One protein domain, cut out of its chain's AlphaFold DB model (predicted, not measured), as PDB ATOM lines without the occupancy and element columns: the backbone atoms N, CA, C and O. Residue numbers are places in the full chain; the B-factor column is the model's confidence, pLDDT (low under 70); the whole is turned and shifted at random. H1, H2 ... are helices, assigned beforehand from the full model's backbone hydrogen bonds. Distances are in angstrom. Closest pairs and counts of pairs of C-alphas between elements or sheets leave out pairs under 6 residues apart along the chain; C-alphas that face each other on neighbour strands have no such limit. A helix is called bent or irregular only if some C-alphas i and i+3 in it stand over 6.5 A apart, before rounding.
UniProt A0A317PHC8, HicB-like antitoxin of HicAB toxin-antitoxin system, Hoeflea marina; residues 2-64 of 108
ATOM      1  N   PRO A   2      -5.544  44.804 -87.011       83.31
ATOM      2  CA  PRO A   2      -6.765  44.469 -87.741       83.31
ATOM      3  C   PRO A   2      -6.981  42.948 -87.743       83.31
ATOM      4  O   PRO A   2      -6.055  42.217 -88.062       83.31
ATOM      5  N   GLY A   3      -8.175  42.471 -87.383       87.25
ATOM      6  CA  GLY A   3      -8.519  41.044 -87.462       87.25
ATOM      7  C   GLY A   3      -8.081  40.168 -86.279       87.25
ATOM      8  O   GLY A   3      -8.466  39.005 -86.236       87.25
ATOM      9  N   CYS A   4      -7.331  40.701 -85.311       92.94
ATOM     10  CA  CYS A   4      -6.979  39.990 -84.079       92.94
ATOM     11  C   CYS A   4      -7.958  40.387 -82.968       92.94
ATOM     12  O   CYS A   4      -7.933  41.528 -82.501       92.94
ATOM     13  N   PHE A   5      -8.826  39.457 -82.577       93.19
ATOM     14  CA  PHE A   5      -9.831  39.645 -81.535       93.19
ATOM     15  C   PHE A   5      -9.675  38.565 -80.469       93.19
ATOM     16  O   PHE A   5      -9.299  37.437 -80.775       93.19
ATOM     17  N   SER A   6      -9.988  38.927 -79.230       94.88
ATOM     18  CA  SER A   6     -10.031  38.022 -78.086       94.88
ATOM     19  C   SER A   6     -11.182  38.431 -77.167       94.88
ATOM     20  O   SER A   6     -11.733  39.526 -77.316       94.88
ATOM     21  N   ALA A   7     -11.558  37.554 -76.244       94.38
ATOM     22  CA  ALA A   7     -12.605  37.787 -75.258       94.38
ATOM     23  C   ALA A   7     -12.228  37.124 -73.928       94.38
ATOM     24  O   ALA A   7     -11.437  36.181 -73.897       94.38
ATOM     25  N   ALA A   8     -12.794  37.626 -72.838       95.25
ATOM     26  CA  ALA A   8     -12.594  37.106 -71.495       95.25
ATOM     27  C   ALA A   8     -13.867  37.318 -70.668       95.25
ATOM     28  O   ALA A   8     -14.530  38.347 -70.821       95.25
ATOM     29  N   ASP A   9     -14.182  36.362 -69.794       95.50
ATOM     30  CA  ASP A   9     -15.312  36.460 -68.859       95.50
ATOM     31  C   ASP A   9     -14.950  37.296 -67.620       95.50
ATOM     32  O   ASP A   9     -15.813  37.936 -67.010       95.50
ATOM     33  N   HIS A  10     -13.661  37.337 -67.271       95.62
ATOM     34  CA  HIS A  10     -13.121  38.121 -66.167       95.62
ATOM     35  C   HIS A  10     -12.022  39.076 -66.635       95.62
ATOM     36  O   HIS A  10     -11.282  38.809 -67.580       95.62
ATOM     37  N   LEU A  11     -11.911  40.216 -65.946       90.88
ATOM     38  CA  LEU A  11     -10.921  41.256 -66.253       90.88
ATOM     39  C   LEU A  11      -9.476  40.769 -66.066       90.88
ATOM     40  O   LEU A  11      -8.585  41.245 -66.762       90.88
ATOM     41  N   ASP A  12      -9.266  39.812 -65.165       91.38
ATOM     42  CA  ASP A  12      -7.948  39.244 -64.878       91.38
ATOM     43  C   ASP A  12      -7.451  38.346 -66.024       91.38
ATOM     44  O   ASP A  12      -6.254  38.285 -66.281       91.38
ATOM     45  N   ASP A  13      -8.358  37.744 -66.802       92.81
ATOM     46  CA  ASP A  13      -8.005  36.859 -67.924       92.81
ATOM     47  C   ASP A  13      -7.710  37.631 -69.228       92.81
ATOM     48  O   ASP A  13      -7.307  37.064 -70.246       92.81
ATOM     49  N   LEU A  14      -7.934  38.947 -69.229       93.12
ATOM     50  CA  LEU A  14      -7.939  39.778 -70.434       93.12
ATOM     51  C   LEU A  14      -6.549  39.861 -71.080       93.12
ATOM     52  O   LEU A  14      -6.441  39.821 -72.307       93.12
ATOM     53  N   LEU A  15      -5.488  39.961 -70.269       91.88
ATOM     54  CA  LEU A  15      -4.116  40.058 -70.766       91.88
ATOM     55  C   LEU A  15      -3.630  38.715 -71.324       91.88
ATOM     56  O   LEU A  15      -3.204  38.677 -72.479       91.88
ATOM     57  N   ALA A  16      -3.801  37.627 -70.568       89.94
ATOM     58  CA  ALA A  16      -3.463  36.276 -71.004       89.94
ATOM     59  C   ALA A  16      -4.162  35.907 -72.325       89.94
ATOM     60  O   ALA A  16      -3.499  35.538 -73.301       89.94
ATOM     61  N   ASN A  17      -5.484  36.105 -72.408       93.44
ATOM     62  CA  ASN A  17      -6.265  35.789 -73.607       93.44
ATOM     63  C   ASN A  17      -5.888  36.686 -74.796       93.44
ATOM     64  O   ASN A  17      -5.923  36.248 -75.952       93.44
ATOM     65  N   ALA A  18      -5.542  37.955 -74.556       93.62
ATOM     66  CA  ALA A  18      -5.073  38.849 -75.612       93.62
ATOM     67  C   ALA A  18      -3.677  38.454 -76.113       93.62
ATOM     68  O   ALA A  18      -3.437  38.479 -77.323       93.62
ATOM     69  N   SER A  19      -2.770  38.066 -75.214       91.50
ATOM     70  CA  SER A  19      -1.431  37.582 -75.555       91.50
ATOM     71  C   SER A  19      -1.479  36.289 -76.365       91.50
ATOM     72  O   SER A  19      -0.762  36.182 -77.362       91.50
ATOM     73  N   GLU A  20      -2.346  35.342 -76.003       89.31
ATOM     74  CA  GLU A  20      -2.557  34.111 -76.771       89.31
ATOM     75  C   GLU A  20      -3.114  34.405 -78.170       89.31
ATOM     76  O   GLU A  20      -2.530  33.981 -79.171       89.31
ATOM     77  N   ALA A  21      -4.190  35.193 -78.259       92.50
ATOM     78  CA  ALA A  21      -4.788  35.563 -79.541       92.50
ATOM     79  C   ALA A  21      -3.786  36.284 -80.455       92.50
ATOM     80  O   ALA A  21      -3.747  36.039 -81.662       92.50
ATOM     81  N   LEU A  22      -2.946  37.151 -79.883       91.56
ATOM     82  CA  LEU A  22      -1.913  37.865 -80.619       91.56
ATOM     83  C   LEU A  22      -0.793  36.936 -81.096       91.56
ATOM     84  O   LEU A  22      -0.329  37.094 -82.225       91.56
ATOM     85  N   ALA A  23      -0.372  35.971 -80.274       88.12
ATOM     86  CA  ALA A  23       0.629  34.977 -80.651       88.12
ATOM     87  C   ALA A  23       0.135  34.087 -81.800       88.12
ATOM     88  O   ALA A  23       0.855  33.926 -82.783       88.12
ATOM     89  N   LEU A  24      -1.101  33.581 -81.711       88.62
ATOM     90  CA  LEU A  24      -1.723  32.758 -82.754       88.62
ATOM     91  C   LEU A  24      -1.932  33.541 -84.054       88.62
ATOM     92  O   LEU A  24      -1.620  33.049 -85.132       88.62
ATOM     93  N   HIS A  25      -2.421  34.780 -83.962       90.31
ATOM     94  CA  HIS A  25      -2.663  35.623 -85.134       90.31
ATOM     95  C   HIS A  25      -1.376  36.013 -85.877       90.31
ATOM     96  O   HIS A  25      -1.416  36.325 -87.062       90.31
ATOM     97  N   LEU A  26      -0.241  36.037 -85.176       89.12
ATOM     98  CA  LEU A  26       1.061  36.399 -85.732       89.12
ATOM     99  C   LEU A  26       1.930  35.187 -86.099       89.12
ATOM    100  O   LEU A  26       3.074  35.387 -86.527       89.12
ATOM    101  N   ASP A  27       1.434  33.963 -85.916       87.19
ATOM    102  CA  ASP A  27       2.182  32.754 -86.247       87.19
ATOM    103  C   ASP A  27       2.369  32.637 -87.766       87.19
ATOM    104  O   ASP A  27       1.428  32.773 -88.539       87.19
ATOM    105  N   GLY A  28       3.615  32.465 -88.207       81.25
ATOM    106  CA  GLY A  28       3.982  32.488 -89.631       81.25
ATOM    107  C   GLY A  28       3.894  33.855 -90.332       81.25
ATOM    108  O   GLY A  28       4.430  34.001 -91.428       81.25
ATOM    109  N   GLU A  29       3.306  34.874 -89.702       84.19
ATOM    110  CA  GLU A  29       3.102  36.199 -90.297       84.19
ATOM    111  C   GLU A  29       4.260  37.165 -90.014       84.19
ATOM    112  O   GLU A  29       4.982  37.038 -89.019       84.19
ATOM    113  N   ALA A  30       4.427  38.187 -90.856       84.12
ATOM    114  CA  ALA A  30       5.350  39.288 -90.580       84.12
ATOM    115  C   ALA A  30       4.808  40.187 -89.457       84.12
ATOM    116  O   ALA A  30       3.603  40.412 -89.339       84.12
ATOM    117  N   LEU A  31       5.700  40.736 -88.626       83.81
ATOM    118  CA  LEU A  31       5.271  41.726 -87.643       83.81
ATOM    119  C   LEU A  31       4.793  42.998 -88.358       83.81
ATOM    120  O   LEU A  31       5.479  43.488 -89.259       83.81
ATOM    121  N   PRO A  32       3.651  43.566 -87.941       84.50
ATOM    122  CA  PRO A  32       3.203  44.856 -88.441       84.50
ATOM    123  C   PRO A  32       4.193  45.949 -88.024       84.50
ATOM    124  O   PRO A  32       4.900  45.840 -87.018       84.50
ATOM    125  N   THR A  33       4.178  47.068 -88.739       87.06
ATOM    126  CA  THR A  33       4.882  48.267 -88.283       87.06
ATOM    127  C   THR A  33       4.242  48.783 -86.995       87.06
ATOM    128  O   THR A  33       3.054  49.114 -86.961       87.06
ATOM    129  N   ALA A  34       5.037  48.861 -85.928       88.00
ATOM    130  CA  ALA A  34       4.595  49.425 -84.661       88.00
ATOM    131  C   ALA A  34       4.255  50.915 -84.814       88.00
ATOM    132  O   ALA A  34       4.934  51.661 -85.521       88.00
ATOM    133  N   ARG A  35       3.203  51.354 -84.119       91.12
ATOM    134  CA  ARG A  35       2.821  52.767 -83.998       91.12
ATOM    135  C   ARG A  35       3.192  53.263 -82.599       91.12
ATOM    136  O   ARG A  35       2.996  52.510 -81.646       91.12
ATOM    137  N   PRO A  36       3.664  54.512 -82.444       92.81
ATOM    138  CA  PRO A  36       3.806  55.110 -81.120       92.81
ATOM    139  C   PRO A  36       2.430  55.265 -80.456       92.81
ATOM    140  O   PRO A  36       1.414  55.426 -81.144       92.81
ATOM    141  N   LEU A  37       2.392  55.233 -79.122       90.94
ATOM    142  CA  LEU A  37       1.149  55.274 -78.342       90.94
ATOM    143  C   LEU A  37       0.315  56.530 -78.648       90.94
ATOM    144  O   LEU A  37      -0.907  56.473 -78.745       90.94
ATOM    145  N   GLU A  38       0.978  57.652 -78.878       93.00
ATOM    146  CA  GLU A  38       0.407  58.957 -79.196       93.00
ATOM    147  C   GLU A  38      -0.337  58.906 -80.532       93.00
ATOM    148  O   GLU A  38      -1.449  59.419 -80.645       93.00
ATOM    149  N   ALA A  39       0.220  58.203 -81.525       94.31
ATOM    150  CA  ALA A  39      -0.451  57.987 -82.802       94.31
ATOM    151  C   ALA A  39      -1.654  57.043 -82.674       94.31
ATOM    152  O   ALA A  39      -2.587  57.148 -83.466       94.31
ATOM    153  N   VAL A  40      -1.649  56.110 -81.714       92.81
ATOM    154  CA  VAL A  40      -2.811  55.255 -81.411       92.81
ATOM    155  C   VAL A  40      -3.910  56.068 -80.723       92.81
ATOM    156  O   VAL A  40      -5.068  55.978 -81.114       92.81
ATOM    157  N   ARG A  41      -3.558  56.917 -79.749       91.19
ATOM    158  CA  ARG A  41      -4.508  57.798 -79.045       91.19
ATOM    159  C   ARG A  41      -5.112  58.874 -79.950       91.19
ATOM    160  O   ARG A  41      -6.270  59.234 -79.763       91.19
ATOM    161  N   GLY A  42      -4.346  59.374 -80.921       93.69
ATOM    162  CA  GLY A  42      -4.811  60.342 -81.921       93.69
ATOM    163  C   GLY A  42      -5.708  59.750 -83.016       93.69
ATOM    164  O   GLY A  42      -6.243  60.493 -83.835       93.69
ATOM    165  N   ASP A  43      -5.882  58.427 -83.057       95.06
ATOM    166  CA  ASP A  43      -6.728  57.753 -84.039       95.06
ATOM    167  C   ASP A  43      -8.215  58.005 -83.750       95.06
ATOM    168  O   ASP A  43      -8.715  57.726 -82.658       95.06
ATOM    169  N   ALA A  44      -8.953  58.517 -84.738       95.94
ATOM    170  CA  ALA A  44     -10.356  58.890 -84.565       95.94
ATOM    171  C   ALA A  44     -11.268  57.704 -84.201       95.94
ATOM    172  O   ALA A  44     -12.283  57.911 -83.528       95.94
ATOM    173  N   LYS A  45     -10.935  56.480 -84.643       93.31
ATOM    174  CA  LYS A  45     -11.694  55.272 -84.282       93.31
ATOM    175  C   LYS A  45     -11.431  54.902 -82.829       93.31
ATOM    176  O   LYS A  45     -12.375  54.857 -82.050       93.31
ATOM    177  N   VAL A  46     -10.157  54.799 -82.446       94.31
ATOM    178  CA  VAL A  46      -9.757  54.514 -81.059       94.31
ATOM    179  C   VAL A  46     -10.347  55.550 -80.102       94.31
ATOM    180  O   VAL A  46     -10.952  55.194 -79.100       94.31
ATOM    181  N   GLY A  47     -10.264  56.842 -80.429       94.81
ATOM    182  CA  GLY A  47     -10.838  57.898 -79.598       94.81
ATOM    183  C   GLY A  47     -12.359  57.795 -79.425       94.81
ATOM    184  O   GLY A  47     -12.881  58.215 -78.393       94.81
ATOM    185  N   ARG A  48     -13.088  57.249 -80.409       96.31
ATOM    186  CA  ARG A  48     -14.528  56.976 -80.281       96.31
ATOM    187  C   ARG A  48     -14.777  55.835 -79.304       96.31
ATOM    188  O   ARG A  48     -15.593  56.020 -78.407       96.31
ATOM    189  N   ASP A  49     -14.044  54.737 -79.442       95.81
ATOM    190  CA  ASP A  49     -14.179  53.560 -78.581       95.81
ATOM    191  C   ASP A  49     -13.835  53.911 -77.125       95.81
ATOM    192  O   ASP A  49     -14.581  53.584 -76.205       95.81
ATOM    193  N   LEU A  50     -12.760  54.682 -76.910       96.06
ATOM    194  CA  LEU A  50     -12.371  55.166 -75.580       96.06
ATOM    195  C   LEU A  50     -13.470  56.024 -74.933       96.06
ATOM    196  O   LEU A  50     -13.757  55.873 -73.749       96.06
ATOM    197  N   ARG A  51     -14.143  56.898 -75.699       96.25
ATOM    198  CA  ARG A  51     -15.290  57.682 -75.193       96.25
ATOM    199  C   ARG A  51     -16.514  56.822 -74.873       96.25
ATOM    200  O   ARG A  51     -17.362  57.260 -74.105       96.25
ATOM    201  N   GLN A  52     -16.611  55.634 -75.461       97.06
ATOM    202  CA  GLN A  52     -17.663  54.655 -75.183       97.06
ATOM    203  C   GLN A  52     -17.302  53.707 -74.028       97.06
ATOM    204  O   GLN A  52     -18.087  52.817 -73.715       97.06
ATOM    205  N   GLY A  53     -16.158  53.918 -73.368       94.81
ATOM    206  CA  GLY A  53     -15.730  53.148 -72.199       94.81
ATOM    207  C   GLY A  53     -14.643  52.112 -72.480       94.81
ATOM    208  O   GLY A  53     -14.267  51.382 -71.567       94.81
ATOM    209  N   ALA A  54     -14.107  52.042 -73.703       95.00
ATOM    210  CA  ALA A  54     -12.933  51.216 -73.960       95.00
ATOM    211  C   ALA A  54     -11.692  51.777 -73.245       95.00
ATOM    212  O   ALA A  54     -11.598  52.967 -72.932       95.00
ATOM    213  N   PHE A  55     -10.694  50.922 -73.055       93.94
ATOM    214  CA  PHE A  55      -9.382  51.294 -72.539       93.94
ATOM    215  C   PHE A  55      -8.280  50.616 -73.358       93.94
ATOM    216  O   PHE A  55      -8.532  49.701 -74.140       93.94
ATOM    217  N   LEU A  56      -7.049  51.105 -73.207       93.00
ATOM    218  CA  LEU A  56      -5.878  50.517 -73.850       93.00
ATOM    219  C   LEU A  56      -5.172  49.586 -72.872       93.00
ATOM    220  O   LEU A  56      -4.931  49.966 -71.727       93.00
ATOM    221  N   LEU A  57      -4.788  48.413 -73.362       91.44
ATOM    222  CA  LEU A  57      -3.986  47.434 -72.642       91.44
ATOM    223  C   LEU A  57      -2.688  47.186 -73.416       91.44
ATOM    224  O   LEU A  57      -2.702  47.052 -74.641       91.44
ATOM    225  N   ALA A  58      -1.560  47.152 -72.708       90.12
ATOM    226  CA  ALA A  58      -0.279  46.787 -73.298       90.12
ATOM    227  C   ALA A  58      -0.176  45.260 -73.348       90.12
ATOM    228  O   ALA A  58      -0.021  44.624 -72.313       90.12
ATOM    229  N   VAL A  59      -0.266  44.691 -74.550       90.12
ATOM    230  CA  VAL A  59      -0.191  43.240 -74.761       90.12
ATOM    231  C   VAL A  59       1.210  42.879 -75.260       90.12
ATOM    232  O   VAL A  59       1.620  43.371 -76.319       90.12
ATOM    233  N   PRO A  60       1.973  42.049 -74.533       87.00
ATOM    234  CA  PRO A  60       3.307  41.647 -74.953       87.00
ATOM    235  C   PRO A  60       3.244  40.732 -76.179       87.00
ATOM    236  O   PRO A  60       2.472  39.776 -76.234       87.00
ATOM    237  N   VAL A  61       4.107  41.006 -77.163       85.31
ATOM    238  CA  VAL A  61       4.290  40.151 -78.344       85.31
ATOM    239  C   VAL A  61       5.455  39.204 -78.087       85.31
ATOM    240  O   VAL A  61       6.618  39.578 -78.248       85.31
ATOM    241  N   ILE A  62       5.155  37.966 -77.700       78.25
ATOM    242  CA  ILE A  62       6.171  36.934 -77.472       78.25
ATOM    243  C   ILE A  62       6.258  36.045 -78.714       78.25
ATOM    244  O   ILE A  62       5.356  35.258 -78.983       78.25
ATOM    245  N   ARG A  63       7.364  36.125 -79.464       75.56
ATOM    246  CA  ARG A  63       7.645  35.177 -80.555       75.56
ATOM    247  C   ARG A  63       8.578  34.075 -80.086       75.56
ATOM    248  O   ARG A  63       9.778  34.284 -79.901       75.56
ATOM    249  N   LEU A  64       8.031  32.875 -79.942       71.69
ATOM    250  CA  LEU A  64       8.832  31.683 -79.715       71.69
ATOM    251  C   LEU A  64       9.430  31.236 -81.051       71.69
ATOM    252  O   LEU A  64       8.738  30.701 -81.904       71.69
TER     253      LEU A  64
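This is residues 2 to 64 of the 108 residues of the protein "HicB-like antitoxin of HicAB toxin-antitoxin system" of Hoeflea marina (UniProt A0A317PHC8). The longest helix, H1, makes one side of an open frame and the small helices H2 and H3 make the far side, with the long link 26 to 36 and the tail 52 to 64 spanning between them. The opening residues 2 to 10 run beside H1, which folds back along them. The 63 printed residues, under half in named elements, hold three helices in the order H1, H2, H3 and no named strand: all helix, only just compact, close to loose, radius of gyration of the C-alphas 12.8 A, spans 35 by 30 by 17 A.

H1, residues 11 to 25, is apart from H2, residues 37 to 41, and from H3, residues 44 to 51. H2 and H3 are close but not clearly touching; their closest C-alphas, of Arg 41 and Gly 47, are 6.4 A apart. Every O i to N i+4 pair is within hydrogen-bond range in H2 and H3, and 9 of 11 in H1.

H1 is 21.4 A long from C-alpha 11 at (-10.921, 41.256, -66.253); it is irregular, with C-alphas 12 and 15 7.1 A apart. H2 measures 6.2 A. H3 measures 10.7 A and ends at C-alpha 51, (-15.290, 57.682, -75.193).

The C-alphas farthest apart, of Arg 51 and Leu 64, are 35.8 A apart. The printed part has no cut. The link H1 to H2 is long, H2 to H3 tight. No printed residue is under 70 in pLDDT.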